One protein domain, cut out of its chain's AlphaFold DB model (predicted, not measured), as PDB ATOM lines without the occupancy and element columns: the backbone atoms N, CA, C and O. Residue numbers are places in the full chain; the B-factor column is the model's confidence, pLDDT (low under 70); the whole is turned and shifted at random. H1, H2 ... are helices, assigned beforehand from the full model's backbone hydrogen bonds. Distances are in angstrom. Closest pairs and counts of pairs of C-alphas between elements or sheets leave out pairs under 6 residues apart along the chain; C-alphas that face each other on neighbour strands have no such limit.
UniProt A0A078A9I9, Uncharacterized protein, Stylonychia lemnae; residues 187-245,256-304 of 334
ATOM      1  N   ASP A 187     282.626 -53.506  48.935       86.56
ATOM      2  CA  ASP A 187     281.543 -52.976  49.774       86.56
ATOM      3  C   ASP A 187     280.215 -53.711  49.567       86.56
ATOM      4  O   ASP A 187     279.572 -54.110  50.536       86.56
ATOM      5  N   SER A 188     279.834 -53.991  48.316       83.38
ATOM      6  CA  SER A 188     278.581 -54.699  48.010       83.38
ATOM      7  C   SER A 188     278.516 -56.094  48.637       83.38
ATOM      8  O   SER A 188     277.508 -56.459  49.236       83.38
ATOM      9  N   LYS A 189     279.616 -56.853  48.584       85.00
ATOM     10  CA  LYS A 189     279.709 -58.176  49.220       85.00
ATOM     11  C   LYS A 189     279.795 -58.081  50.736       85.00
ATOM     12  O   LYS A 189     279.350 -58.995  51.427       85.00
ATOM     13  N   PHE A 190     280.391 -57.004  51.245       85.31
ATOM     14  CA  PHE A 190     280.426 -56.748  52.674       85.31
ATOM     15  C   PHE A 190     279.003 -56.547  53.200       85.31
ATOM     16  O   PHE A 190     278.640 -57.179  54.181       85.31
ATOM     17  N   PHE A 191     278.176 -55.738  52.535       82.50
ATOM     18  CA  PHE A 191     276.793 -55.478  52.951       82.50
ATOM     19  C   PHE A 191     275.896 -56.716  53.026       82.50
ATOM     20  O   PHE A 191     275.018 -56.763  53.886       82.50
ATOM     21  N   GLU A 192     276.083 -57.688  52.132       84.38
ATOM     22  CA  GLU A 192     275.261 -58.904  52.080       84.38
ATOM     23  C   GLU A 192     275.393 -59.755  53.352       84.38
ATOM     24  O   GLU A 192     274.395 -60.257  53.869       84.38
ATOM     25  N   ASP A 193     276.619 -59.911  53.861       85.69
ATOM     26  CA  ASP A 193     276.910 -60.674  55.079       85.69
ATOM     27  C   ASP A 193     278.159 -60.108  55.790       85.69
ATOM     28  O   ASP A 193     279.258 -60.664  55.664       85.69
ATOM     29  N   PRO A 194     278.015 -58.991  56.535       84.94
ATOM     30  CA  PRO A 194     279.133 -58.259  57.130       84.94
ATOM     31  C   PRO A 194     280.055 -59.105  57.996       84.94
ATOM     32  O   PRO A 194     281.273 -59.070  57.828       84.94
ATOM     33  N   THR A 195     279.493 -59.908  58.897       83.06
ATOM     34  CA  THR A 195     280.279 -60.694  59.853       83.06
ATOM     35  C   THR A 195     281.069 -61.792  59.144       83.06
ATOM     36  O   THR A 195     282.272 -61.946  59.373       83.06
ATOM     37  N   LYS A 196     280.432 -62.539  58.231       86.19
ATOM     38  CA  LYS A 196     281.105 -63.617  57.495       86.19
ATOM     39  C   LYS A 196     282.117 -63.077  56.493       86.19
ATOM     40  O   LYS A 196     283.208 -63.641  56.365       86.19
ATOM     41  N   TYR A 197     281.767 -62.009  55.777       88.19
ATOM     42  CA  TYR A 197     282.664 -61.376  54.820       88.19
ATOM     43  C   TYR A 197     283.883 -60.800  55.532       88.19
ATOM     44  O   TYR A 197     285.010 -61.048  55.106       88.19
ATOM     45  N   CYS A 198     283.684 -60.105  56.650       87.19
ATOM     46  CA  CYS A 198     284.775 -59.544  57.427       87.19
ATOM     47  C   CYS A 198     285.712 -60.646  57.963       87.19
ATOM     48  O   CYS A 198     286.918 -60.569  57.737       87.19
ATOM     49  N   SER A 199     285.199 -61.732  58.557       83.50
ATOM     50  CA  SER A 199     286.064 -62.824  59.047       83.50
ATOM     51  C   SER A 199     286.850 -63.514  57.914       83.50
ATOM     52  O   SER A 199     288.048 -63.776  58.031       83.50
ATOM     53  N   LYS A 200     286.227 -63.752  56.752       85.19
ATOM     54  CA  LYS A 200     286.892 -64.451  55.639       85.19
ATOM     55  C   LYS A 200     287.833 -63.557  54.824       85.19
ATOM     56  O   LYS A 200     288.941 -63.975  54.494       85.19
ATOM     57  N   SER A 201     287.368 -62.373  54.443       84.69
ATOM     58  CA  SER A 201     288.013 -61.518  53.440       84.69
ATOM     59  C   SER A 201     288.894 -60.441  54.066       84.69
ATOM     60  O   SER A 201     289.912 -60.092  53.477       84.69
ATOM     61  N   ILE A 202     288.547 -59.948  55.259       86.94
ATOM     62  CA  ILE A 202     289.370 -58.973  55.986       86.94
ATOM     63  C   ILE A 202     290.297 -59.714  56.941       86.94
ATOM     64  O   ILE A 202     291.509 -59.693  56.746       86.94
ATOM     65  N   VAL A 203     289.755 -60.440  57.924       85.81
ATOM     66  CA  VAL A 203     290.569 -61.095  58.960       85.81
ATOM     67  C   VAL A 203     291.515 -62.140  58.378       85.81
ATOM     68  O   VAL A 203     292.679 -62.178  58.771       85.81
ATOM     69  N   GLY A 204     291.072 -62.910  57.381       78.75
ATOM     70  CA  GLY A 204     291.937 -63.847  56.657       78.75
ATOM     71  C   GLY A 204     293.154 -63.200  55.976       78.75
ATOM     72  O   GLY A 204     294.141 -63.885  55.725       78.75
ATOM     73  N   ASN A 205     293.113 -61.889  55.715       81.19
ATOM     74  CA  ASN A 205     294.217 -61.110  55.145       81.19
ATOM     75  C   ASN A 205     294.876 -60.154  56.165       81.19
ATOM     76  O   ASN A 205     295.861 -59.497  55.830       81.19
ATOM     77  N   LEU A 206     294.378 -60.081  57.409       82.19
ATOM     78  CA  LEU A 206     294.932 -59.218  58.453       82.19
ATOM     79  C   LEU A 206     296.243 -59.776  58.994       82.19
ATOM     80  O   LEU A 206     296.280 -60.720  59.798       82.19
ATOM     81  N   ASN A 207     297.326 -59.090  58.659       76.19
ATOM     82  CA  ASN A 207     298.646 -59.392  59.182       76.19
ATOM     83  C   ASN A 207     298.979 -58.618  60.470       76.19
ATOM     84  O   ASN A 207     300.009 -57.961  60.582       76.19
ATOM     85  N   LEU A 208     298.080 -58.698  61.451       79.81
ATOM     86  CA  LEU A 208     298.259 -58.099  62.775       79.81
ATOM     87  C   LEU A 208     298.894 -59.136  63.712       79.81
ATOM     88  O   LEU A 208     298.195 -59.788  64.486       79.81
ATOM     89  N   THR A 209     300.204 -59.359  63.586       74.06
ATOM     90  CA  THR A 209     300.943 -60.486  64.204       74.06
ATOM     91  C   THR A 209     300.853 -60.534  65.736       74.06
ATOM     92  O   THR A 209     301.016 -61.598  66.327       74.06
ATOM     93  N   LEU A 210     300.563 -59.404  66.389       75.06
ATOM     94  CA  LEU A 210     300.406 -59.338  67.850       75.06
ATOM     95  C   LEU A 210     299.013 -59.709  68.350       75.06
ATOM     96  O   LEU A 210     298.835 -59.938  69.544       75.06
ATOM     97  N   TRP A 211     298.025 -59.741  67.462       82.50
ATOM     98  CA  TRP A 211     296.682 -60.173  67.803       82.50
ATOM     99  C   TRP A 211     296.494 -61.644  67.468       82.50
ATOM    100  O   TRP A 211     296.749 -62.088  66.347       82.50
ATOM    101  N   GLY A 212     295.974 -62.390  68.438       77.12
ATOM    102  CA  GLY A 212     295.431 -63.716  68.193       77.12
ATOM    103  C   GLY A 212     294.172 -63.648  67.327       77.12
ATOM    104  O   GLY A 212     293.516 -62.608  67.225       77.12
ATOM    105  N   GLN A 213     293.798 -64.784  66.737       80.69
ATOM    106  CA  GLN A 213     292.641 -64.888  65.843       80.69
ATOM    107  C   GLN A 213     291.354 -64.346  66.489       80.69
ATOM    108  O   GLN A 213     290.673 -63.513  65.903       80.69
ATOM    109  N   THR A 214     291.099 -64.695  67.755       84.81
ATOM    110  CA  THR A 214     289.939 -64.210  68.521       84.81
ATOM    111  C   THR A 214     289.882 -62.685  68.641       84.81
ATOM    112  O   THR A 214     288.800 -62.109  68.597       84.81
ATOM    113  N   GLN A 215     291.027 -62.008  68.794       88.69
ATOM    114  CA  GLN A 215     291.063 -60.543  68.876       88.69
ATOM    115  C   GLN A 215     290.729 -59.912  67.525       88.69
ATOM    116  O   GLN A 215     289.965 -58.950  67.480       88.69
ATOM    117  N   LYS A 216     291.260 -60.482  66.434       88.81
ATOM    118  CA  LYS A 216     290.962 -60.031  65.071       88.81
ATOM    119  C   LYS A 216     289.481 -60.215  64.739       88.81
ATOM    120  O   LYS A 216     288.847 -59.261  64.302       88.81
ATOM    121  N   ASP A 217     288.929 -61.399  65.008       88.44
ATOM    122  CA  ASP A 217     287.515 -61.709  64.768       88.44
ATOM    123  C   ASP A 217     286.595 -60.783  65.571       88.44
ATOM    124  O   ASP A 217     285.661 -60.212  65.017       88.44
ATOM    125  N   LYS A 218     286.910 -60.541  66.851       91.25
ATOM    126  CA  LYS A 218     286.139 -59.622  67.696       91.25
ATOM    127  C   LYS A 218     286.176 -58.179  67.185       91.25
ATOM    128  O   LYS A 218     285.140 -57.525  67.130       91.25
ATOM    129  N   ALA A 219     287.355 -57.663  66.827       92.19
ATOM    130  CA  ALA A 219     287.480 -56.302  66.297       92.19
ATOM    131  C   ALA A 219     286.704 -56.135  64.981       92.19
ATOM    132  O   ALA A 219     286.074 -55.106  64.752       92.19
ATOM    133  N   CYS A 220     286.728 -57.176  64.154       91.38
ATOM    134  CA  CYS A 220     285.998 -57.270  62.902       91.38
ATOM    135  C   CYS A 220     284.474 -57.292  63.103       91.38
ATOM    136  O   CYS A 220     283.772 -56.493  62.489       91.38
ATOM    137  N   GLU A 221     283.963 -58.135  64.003       90.81
ATOM    138  CA  GLU A 221     282.537 -58.193  64.344       90.81
ATOM    139  C   GLU A 221     282.033 -56.852  64.898       90.81
ATOM    140  O   GLU A 221     281.032 -56.312  64.428       90.81
ATOM    141  N   GLU A 222     282.757 -56.263  65.852       93.06
ATOM    142  CA  GLU A 222     282.403 -54.962  66.423       93.06
ATOM    143  C   GLU A 222     282.429 -53.843  65.370       93.06
ATOM    144  O   GLU A 222     281.545 -52.982  65.366       93.06
ATOM    145  N   GLY A 223     283.417 -53.856  64.469       90.50
ATOM    146  CA  GLY A 223     283.513 -52.910  63.357       90.50
ATOM    147  C   GLY A 223     282.331 -53.032  62.396       90.50
ATOM    148  O   GLY A 223     281.688 -52.028  62.094       90.50
ATOM    149  N   ALA A 224     281.987 -54.260  62.004       88.38
ATOM    150  CA  ALA A 224     280.853 -54.557  61.133       88.38
ATOM    151  C   ALA A 224     279.512 -54.104  61.739       88.38
ATOM    152  O   ALA A 224     278.709 -53.471  61.052       88.38
ATOM    153  N   ILE A 225     279.281 -54.366  63.032       89.31
ATOM    154  CA  ILE A 225     278.062 -53.936  63.738       89.31
ATOM    155  C   ILE A 225     277.971 -52.406  63.782       89.31
ATOM    156  O   ILE A 225     276.921 -51.836  63.482       89.31
ATOM    157  N   LYS A 226     279.064 -51.721  64.140       89.12
ATOM    158  CA  LYS A 226     279.088 -50.251  64.205       89.12
ATOM    159  C   LYS A 226     278.868 -49.611  62.842       89.12
ATOM    160  O   LYS A 226     278.144 -48.625  62.744       89.12
ATOM    161  N   MET A 227     279.462 -50.189  61.806       88.38
ATOM    162  CA  MET A 227     279.255 -49.771  60.430       88.38
ATOM    163  C   MET A 227     277.779 -49.878  60.040       88.38
ATOM    164  O   MET A 227     277.193 -48.890  59.607       88.38
ATOM    165  N   GLN A 228     277.145 -51.033  60.276       84.19
ATOM    166  CA  GLN A 228     275.719 -51.222  59.988       84.19
ATOM    167  C   GLN A 228     274.851 -50.188  60.713       84.19
ATOM    168  O   GLN A 228     273.939 -49.621  60.116       84.19
ATOM    169  N   GLN A 229     275.138 -49.918  61.990       85.62
ATOM    170  CA  GLN A 229     274.426 -48.900  62.765       85.62
ATOM    171  C   GLN A 229     274.576 -47.508  62.150       85.62
ATOM    172  O   GLN A 229     273.579 -46.804  62.008       85.62
ATOM    173  N   MET A 230     275.793 -47.124  61.756       84.19
ATOM    174  CA  MET A 230     276.048 -45.834  61.117       84.19
ATOM    175  C   MET A 230     275.342 -45.702  59.774       84.19
ATOM    176  O   MET A 230     274.703 -44.686  59.526       84.19
ATOM    177  N   CYS A 231     275.389 -46.734  58.937       82.31
ATOM    178  CA  CYS A 231     274.762 -46.684  57.624       82.31
ATOM    179  C   CYS A 231     273.234 -46.688  57.707       82.31
ATOM    180  O   CYS A 231     272.578 -45.954  56.974       82.31
ATOM    181  N   ASN A 232     272.658 -47.425  58.661       81.25
ATOM    182  CA  ASN A 232     271.224 -47.355  58.943       81.25
ATOM    183  C   ASN A 232     270.813 -45.976  59.486       81.25
ATOM    184  O   ASN A 232     269.741 -45.484  59.144       81.25
ATOM    185  N   ALA A 233     271.650 -45.345  60.316       79.88
ATOM    186  CA  ALA A 233     271.392 -44.006  60.839       79.88
ATOM    187  C   ALA A 233     271.480 -42.927  59.746       79.88
ATOM    188  O   ALA A 233     270.613 -42.058  59.696       79.88
ATOM    189  N   ALA A 234     272.473 -43.006  58.854       77.75
ATOM    190  CA  ALA A 234     272.607 -42.108  57.706       77.75
ATOM    191  C   ALA A 234     271.405 -42.236  56.755       77.75
ATOM    192  O   ALA A 234     270.782 -41.238  56.406       77.75
ATOM    193  N   LEU A 235     271.003 -43.472  56.441       75.00
ATOM    194  CA  LEU A 235     269.802 -43.761  55.654       75.00
ATOM    195  C   LEU A 235     268.537 -43.170  56.299       75.00
ATOM    196  O   LEU A 235     267.731 -42.534  55.624       75.00
ATOM    197  N   ALA A 236     268.360 -43.358  57.609       75.06
ATOM    198  CA  ALA A 236     267.211 -42.819  58.331       75.06
ATOM    199  C   ALA A 236     267.193 -41.279  58.345       75.06
ATOM    200  O   ALA A 236     266.123 -40.686  58.223       75.06
ATOM    201  N   ALA A 237     268.359 -40.635  58.462       75.75
ATOM    202  CA  ALA A 237     268.485 -39.180  58.408       75.75
ATOM    203  C   ALA A 237     268.125 -38.626  57.020       75.75
ATOM    204  O   ALA A 237     267.325 -37.700  56.929       75.75
ATOM    205  N   GLN A 238     268.621 -39.248  55.945       72.44
ATOM    206  CA  GLN A 238     268.275 -38.858  54.574       72.44
ATOM    207  C   GLN A 238     266.780 -39.036  54.275       72.44
ATOM    208  O   GLN A 238     266.154 -38.171  53.664       72.44
ATOM    209  N   LEU A 239     266.180 -40.144  54.723       71.38
ATOM    210  CA  LEU A 239     264.737 -40.361  54.582       71.38
ATOM    211  C   LEU A 239     263.939 -39.280  55.326       71.38
ATOM    212  O   LEU A 239     262.954 -38.777  54.793       71.38
ATOM    213  N   ALA A 240     264.378 -38.879  56.520       71.25
ATOM    214  CA  ALA A 240     263.736 -37.810  57.281       71.25
ATOM    215  C   ALA A 240     263.865 -36.429  56.605       71.25
ATOM    216  O   ALA A 240     262.909 -35.653  56.641       71.25
ATOM    217  N   GLU A 241     264.997 -36.122  55.965       68.94
ATOM    218  CA  GLU A 241     265.185 -34.876  55.204       68.94
ATOM    219  C   GLU A 241     264.316 -34.824  53.943       68.94
ATOM    220  O   GLU A 241     263.702 -33.794  53.662       68.94
ATOM    221  N   ASN A 242     264.182 -35.945  53.231       61.06
ATOM    222  CA  ASN A 242     263.339 -36.029  52.038       61.06
ATOM    223  C   ASN A 242     261.840 -35.933  52.374       61.06
ATOM    224  O   ASN A 242     261.088 -35.301  51.638       61.06
ATOM    225  N   ILE A 243     261.408 -36.473  53.521       60.31
ATOM    226  CA  ILE A 243     260.024 -36.333  54.016       60.31
ATOM    227  C   ILE A 243     259.751 -34.903  54.531       60.31
ATOM    228  O   ILE A 243     258.620 -34.429  54.493       60.31
ATOM    229  N   GLY A 244     260.780 -34.172  54.972       49.97
ATOM    230  CA  GLY A 244     260.671 -32.769  55.395       49.97
ATOM    231  C   GLY A 244     260.543 -31.750  54.254       49.97
ATOM    232  O   GLY A 244     260.253 -30.583  54.526       49.97
ATOM    233  N   ALA A 245     260.748 -32.165  52.998       47.25
ATOM    234  CA  ALA A 245     260.685 -31.298  51.818       47.25
ATOM    235  C   ALA A 245     259.330 -31.333  51.085       47.25
ATOM    236  O   ALA A 245     259.015 -30.389  50.361       47.25
ATOM    237  N   GLU A 256     261.623 -49.755  46.416       47.31
ATOM    238  CA  GLU A 256     262.708 -49.412  45.495       47.31
ATOM    239  C   GLU A 256     263.533 -48.210  45.978       47.31
ATOM    240  O   GLU A 256     264.754 -48.234  45.832       47.31
ATOM    241  N   ALA A 257     262.943 -47.233  46.679       44.34
ATOM    242  CA  ALA A 257     263.680 -46.098  47.247       44.34
ATOM    243  C   ALA A 257     264.657 -46.538  48.356       44.34
ATOM    244  O   ALA A 257     265.773 -46.032  48.453       44.34
ATOM    245  N   VAL A 258     264.300 -47.553  49.150       48.94
ATOM    246  CA  VAL A 258     265.204 -48.154  50.156       48.94
ATOM    247  C   VAL A 258     266.367 -48.905  49.492       48.94
ATOM    248  O   VAL A 258     267.474 -48.955  50.034       48.94
ATOM    249  N   GLN A 259     266.137 -49.479  48.310       46.31
ATOM    250  CA  GLN A 259     267.155 -50.192  47.538       46.31
ATOM    251  C   GLN A 259     268.079 -49.223  46.775       46.31
ATOM    252  O   GLN A 259     269.269 -49.497  46.629       46.31
ATOM    253  N   GLU A 260     267.564 -48.074  46.335       44.97
ATOM    254  CA  GLU A 260     268.317 -47.046  45.611       44.97
ATOM    255  C   GLU A 260     269.187 -46.185  46.546       44.97
ATOM    256  O   GLU A 260     270.295 -45.804  46.169       44.97
ATOM    257  N   VAL A 261     268.775 -45.967  47.804       47.50
ATOM    258  CA  VAL A 261     269.625 -45.294  48.808       47.50
ATOM    259  C   VAL A 261     270.781 -46.188  49.283       47.50
ATOM    260  O   VAL A 261     271.868 -45.687  49.552       47.50
ATOM    261  N   LYS A 262     270.631 -47.523  49.268       47.38
ATOM    262  CA  LYS A 262     271.772 -48.448  49.463       47.38
ATOM    263  C   LYS A 262     272.855 -48.310  48.383       47.38
ATOM    264  O   LYS A 262     273.988 -48.713  48.624       47.38
ATOM    265  N   ASN A 263     272.513 -47.745  47.222       46.31
ATOM    266  CA  ASN A 263     273.426 -47.526  46.101       46.31
ATOM    267  C   ASN A 263     273.991 -46.091  46.032       46.31
ATOM    268  O   ASN A 263     274.790 -45.817  45.136       46.31
ATOM    269  N   LYS A 264     273.617 -45.176  46.943       47.91
ATOM    270  CA  LYS A 264     274.107 -43.786  46.950       47.91
ATOM    271  C   LYS A 264     275.179 -43.551  48.024       47.91
ATOM    272  O   LYS A 264     274.878 -43.474  49.207       47.91
ATOM    273  N   GLU A 265     276.424 -43.461  47.554       52.12
ATOM    274  CA  GLU A 265     277.582 -42.633  47.975       52.12
ATOM    275  C   GLU A 265     277.954 -42.374  49.458       52.12
ATOM    276  O   GLU A 265     278.995 -41.756  49.684       52.12
ATOM    277  N   GLU A 266     277.236 -42.855  50.478       61.97
ATOM    278  CA  GLU A 266     277.508 -42.447  51.876       61.97
ATOM    279  C   GLU A 266     277.795 -43.580  52.867       61.97
ATOM    280  O   GLU A 266     278.156 -43.321  54.016       61.97
ATOM    281  N   CYS A 267     277.714 -44.839  52.442       75.12
ATOM    282  CA  CYS A 267     278.148 -45.954  53.272       75.12
ATOM    283  C   CYS A 267     279.260 -46.740  52.579       75.12
ATOM    284  O   CYS A 267     279.029 -47.394  51.563       75.12
ATOM    285  N   TYR A 268     280.447 -46.701  53.188       85.31
ATOM    286  CA  TYR A 268     281.654 -47.418  52.764       85.31
ATOM    287  C   TYR A 268     282.018 -48.494  53.804       85.31
ATOM    288  O   TYR A 268     282.891 -48.266  54.654       85.31
ATOM    289  N   PRO A 269     281.322 -49.651  53.807       85.88
ATOM    290  CA  PRO A 269     281.505 -50.698  54.800       85.88
ATOM    291  C   PRO A 269     282.937 -51.161  55.009       85.88
ATOM    292  O   PRO A 269     283.361 -51.381  56.149       85.88
ATOM    293  N   CYS A 270     283.667 -51.317  53.909       89.75
ATOM    294  CA  CYS A 270     285.052 -51.734  53.889       89.75
ATOM    295  C   CYS A 270     285.930 -50.691  54.564       89.75
ATOM    296  O   CYS A 270     286.605 -51.032  55.531       89.75
ATOM    297  N   ALA A 271     285.871 -49.433  54.110       89.75
ATOM    298  CA  ALA A 271     286.670 -48.343  54.674       89.75
ATOM    299  C   ALA A 271     286.446 -48.254  56.184       89.75
ATOM    300  O   ALA A 271     287.380 -48.379  56.968       89.75
ATOM    301  N   TYR A 272     285.183 -48.154  56.601       89.62
ATOM    302  CA  TYR A 272     284.852 -47.989  58.007       89.62
ATOM    303  C   TYR A 272     285.312 -49.177  58.859       89.62
ATOM    304  O   TYR A 272     285.934 -48.996  59.907       89.62
ATOM    305  N   THR A 273     285.003 -50.405  58.433       91.25
ATOM    306  CA  THR A 273     285.327 -51.598  59.225       91.25
ATOM    307  C   THR A 273     286.834 -51.813  59.317       91.25
ATOM    308  O   THR A 273     287.341 -52.128  60.394       91.25
ATOM    309  N   ILE A 274     287.561 -51.625  58.212       92.25
ATOM    310  CA  ILE A 274     289.017 -51.775  58.183       92.25
ATOM    311  C   ILE A 274     289.657 -50.707  59.074       92.25
ATOM    312  O   ILE A 274     290.391 -51.070  59.994       92.25
ATOM    313  N   SER A 275     289.299 -49.431  58.909       91.00
ATOM    314  CA  SER A 275     289.835 -48.353  59.747       91.00
ATOM    315  C   SER A 275     289.493 -48.538  61.225       91.00
ATOM    316  O   SER A 275     290.308 -48.235  62.094       91.00
ATOM    317  N   TYR A 276     288.331 -49.114  61.551       92.19
ATOM    318  CA  TYR A 276     287.996 -49.478  62.930       92.19
ATOM    319  C   TYR A 276     288.956 -50.524  63.514       92.19
ATOM    320  O   TYR A 276     289.432 -50.381  64.646       92.19
ATOM    321  N   ILE A 277     289.254 -51.577  62.748       92.00
ATOM    322  CA  ILE A 277     290.190 -52.637  63.145       92.00
ATOM    323  C   ILE A 277     291.591 -52.051  63.350       92.00
ATOM    324  O   ILE A 277     292.202 -52.302  64.393       92.00
ATOM    325  N   PHE A 278     292.081 -51.255  62.395       91.12
ATOM    326  CA  PHE A 278     293.408 -50.641  62.466       91.12
ATOM    327  C   PHE A 278     293.513 -49.620  63.594       91.12
ATOM    328  O   PHE A 278     294.465 -49.689  64.361       91.12
ATOM    329  N   SER A 279     292.496 -48.784  63.816       91.00
ATOM    330  CA  SER A 279     292.456 -47.869  64.962       91.00
ATOM    331  C   SER A 279     292.512 -48.612  66.301       91.00
ATOM    332  O   SER A 279     293.234 -48.221  67.223       91.00
ATOM    333  N   LYS A 280     291.791 -49.733  66.440       92.31
ATOM    334  CA  LYS A 280     291.900 -50.566  67.646       92.31
ATOM    335  C   LYS A 280     293.285 -51.185  67.805       92.31
ATOM    336  O   LYS A 280     293.785 -51.258  68.928       92.31
ATOM    337  N   TYR A 281     293.872 -51.662  66.712       88.94
ATOM    338  CA  TYR A 281     295.207 -52.248  66.734       88.94
ATOM    339  C   TYR A 281     296.265 -51.212  67.090       88.94
ATOM    340  O   TYR A 281     297.163 -51.492  67.880       88.94
ATOM    341  N   GLU A 282     296.098 -49.996  66.582       86.00
ATOM    342  CA  GLU A 282     296.990 -48.890  66.854       86.00
ATOM    343  C   GLU A 282     297.001 -48.535  68.339       86.00
ATOM    344  O   GLU A 282     298.057 -48.529  68.967       86.00
ATOM    345  N   ASN A 283     295.815 -48.359  68.929       87.50
ATOM    346  CA  ASN A 283     295.661 -48.113  70.363       87.50
ATOM    347  C   ASN A 283     296.285 -49.227  71.215       87.50
ATOM    348  O   ASN A 283     296.915 -48.964  72.240       87.50
ATOM    349  N   TYR A 284     296.117 -50.480  70.790       87.06
ATOM    350  CA  TYR A 284     296.707 -51.633  71.462       87.06
ATOM    351  C   TYR A 284     298.243 -51.598  71.443       87.06
ATOM    352  O   TYR A 284     298.893 -51.845  72.463       87.06
ATOM    353  N   LEU A 285     298.824 -51.279  70.291       80.75
ATOM    354  CA  LEU A 285     300.266 -51.175  70.112       80.75
ATOM    355  C   LEU A 285     300.859 -50.017  70.912       80.75
ATOM    356  O   LEU A 285     301.840 -50.224  71.622       80.75
ATOM    357  N   THR A 286     300.225 -48.843  70.876       81.19
ATOM    358  CA  THR A 286     300.619 -47.681  71.686       81.19
ATOM    359  C   THR A 286     300.650 -48.039  73.171       81.19
ATOM    360  O   THR A 286     301.665 -47.824  73.832       81.19
ATOM    361  N   ALA A 287     299.596 -48.682  73.686       84.44
ATOM    362  CA  ALA A 287     299.550 -49.123  75.080       84.44
ATOM    363  C   ALA A 287     300.661 -50.138  75.419       84.44
ATOM    364  O   ALA A 287     301.288 -50.039  76.474       84.44
ATOM    365  N   THR A 288     300.939 -51.082  74.515       81.00
ATOM    366  CA  THR A 288     302.005 -52.086  74.690       81.00
ATOM    367  C   THR A 288     303.386 -51.427  74.756       81.00
ATOM    368  O   THR A 288     304.201 -51.746  75.621       81.00
ATOM    369  N   ILE A 289     303.647 -50.473  73.862       76.88
ATOM    370  CA  ILE A 289     304.899 -49.714  73.819       76.88
ATOM    371  C   ILE A 289     305.065 -48.896  75.104       76.88
ATOM    372  O   ILE A 289     306.123 -48.955  75.732       76.88
ATOM    373  N   GLU A 290     304.024 -48.183  75.543       79.38
ATOM    374  CA  GLU A 290     304.038 -47.451  76.814       79.38
ATOM    375  C   GLU A 290     304.364 -48.353  78.010       79.38
ATOM    376  O   GLU A 290     305.081 -47.940  78.925       79.38
ATOM    377  N   GLU A 291     303.844 -49.579  78.028       80.88
ATOM    378  CA  GLU A 291     304.110 -50.541  79.094       80.88
ATOM    379  C   GLU A 291     305.573 -51.010  79.094       80.88
ATOM    380  O   GLU A 291     306.220 -51.007  80.145       80.88
ATOM    381  N   ILE A 292     306.133 -51.315  77.914       76.25
ATOM    382  CA  ILE A 292     307.566 -51.607  77.744       76.25
ATOM    383  C   ILE A 292     308.407 -50.450  78.296       76.25
ATOM    384  O   ILE A 292     309.331 -50.673  79.083       76.25
ATOM    385  N   PHE A 293     308.071 -49.208  77.937       72.44
ATOM    386  CA  PHE A 293     308.774 -48.024  78.429       72.44
ATOM    387  C   PHE A 293     308.717 -47.887  79.946       72.44
ATOM    388  O   PHE A 293     309.744 -47.604  80.571       72.44
ATOM    389  N   LYS A 294     307.539 -48.084  80.547       77.38
ATOM    390  CA  LYS A 294     307.355 -48.021  82.004       77.38
ATOM    391  C   LYS A 294     308.235 -49.050  82.709       77.38
ATOM    392  O   LYS A 294     308.931 -48.697  83.660       77.38
ATOM    393  N   GLU A 295     308.264 -50.288  82.223       79.75
ATOM    394  CA  GLU A 295     309.062 -51.356  82.830       79.75
ATOM    395  C   GLU A 295     310.572 -51.151  82.647       79.75
ATOM    396  O   GLU A 295     311.328 -51.302  83.612       79.75
ATOM    397  N   ILE A 296     311.028 -50.727  81.462       71.44
ATOM    398  CA  ILE A 296     312.437 -50.357  81.244       71.44
ATOM    399  C   ILE A 296     312.832 -49.220  82.193       71.44
ATOM    400  O   ILE A 296     313.828 -49.333  82.908       71.44
ATOM    401  N   SER A 297     312.021 -48.162  82.267       68.06
ATOM    402  CA  SER A 297     312.276 -47.007  83.137       68.06
ATOM    403  C   SER A 297     312.348 -47.411  84.610       68.06
ATOM    404  O   SER A 297     313.236 -46.970  85.338       68.06
ATOM    405  N   LYS A 298     311.454 -48.298  85.056       76.56
ATOM    406  CA  LYS A 298     311.447 -48.828  86.422       76.56
ATOM    407  C   LYS A 298     312.711 -49.629  86.734       76.56
ATOM    408  O   LYS A 298     313.318 -49.400  87.782       76.56
ATOM    409  N   LYS A 299     313.139 -50.528  85.837       72.38
ATOM    410  CA  LYS A 299     314.400 -51.276  85.996       72.38
ATOM    411  C   LYS A 299     315.599 -50.325  86.055       72.38
ATOM    412  O   LYS A 299     316.444 -50.463  86.935       72.38
ATOM    413  N   THR A 300     315.622 -49.315  85.189       66.31
ATOM    414  CA  THR A 300     316.647 -48.265  85.150       66.31
ATOM    415  C   THR A 300     316.742 -47.487  86.462       66.31
ATOM    416  O   THR A 300     317.836 -47.334  87.005       66.31
ATOM    417  N   VAL A 301     315.613 -47.023  87.006       69.62
ATOM    418  CA  VAL A 301     315.584 -46.323  88.302       69.62
ATOM    419  C   VAL A 301     316.090 -47.236  89.417       69.62
ATOM    420  O   VAL A 301     316.884 -46.797  90.247       69.62
ATOM    421  N   GLY A 302     315.689 -48.510  89.409       70.19
ATOM    422  CA  GLY A 302     316.181 -49.505  90.361       70.19
ATOM    423  C   GLY A 302     317.703 -49.677  90.306       70.19
ATOM    424  O   GLY A 302     318.357 -49.646  91.345       70.19
ATOM    425  N   ALA A 303     318.293 -49.779  89.111       67.06
ATOM    426  CA  ALA A 303     319.746 -49.869  88.967       67.06
ATOM    427  C   ALA A 303     320.484 -48.586  89.356       67.06
ATOM    428  O   ALA A 303     321.553 -48.678  89.951       67.06
ATOM    429  N   LEU A 304     319.928 -47.402  89.084       65.12
ATOM    430  CA  LEU A 304     320.500 -46.140  89.569       65.12
ATOM    431  C   LEU A 304     320.522 -46.079  91.092       65.12
ATOM    432  O   LEU A 304     321.520 -45.674  91.686       65.12
TER     433      LEU A 304
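What this domain is: This is residues 187 to 245 and 256 to 304 of the 334 residues of an uncharacterized protein of Stylonychia lemnae (UniProt A0A078A9I9). Two long helices, H3 and H5, cross steeply, with short H1 and H2 packed beside the crossing; residues 286 to 304 of H5 stick out as a long arm. The printed part has 108 residues, five named helices, H1 to H5 in chain order, and no named strand: all helix. It is only just extended, close to loose, with radius of gyration of the C-alphas 19.9 A and spans 72 by 32 by 17 A.

How they stand to each other: Start at H1, residues 187 to 192; it touches H5, residues 269 to 304, with C-alphas 187 and 269 closest, 5.5 A. H2, residues 194 to 205, touches residues 216 to 225 of H3, residues 213 to 243, closest at C-alphas 195 and 221, 5.6 A. H3 touches H5 at a steep tilt of 47 degrees, closest at C-alphas 223 and 273, 4.7 A. H4, residues 256 to 261, touches no helix. Every O i to N i+4 pair is within hydrogen-bond range, except in H2, 5 of 8.

Where its parts are: Find C-alpha 187 at (281.543, -52.976, 49.774). H3 spans 44.9 A; H5 runs 52.4 A to C-alpha 304 at (320.500, -46.140, 89.569).

The domain as a whole: Residues 246 to 255 are cut out, C-alphas 245 and 256 being 19.3 A apart. Residues 256 to 266 are among those under pLDDT 70.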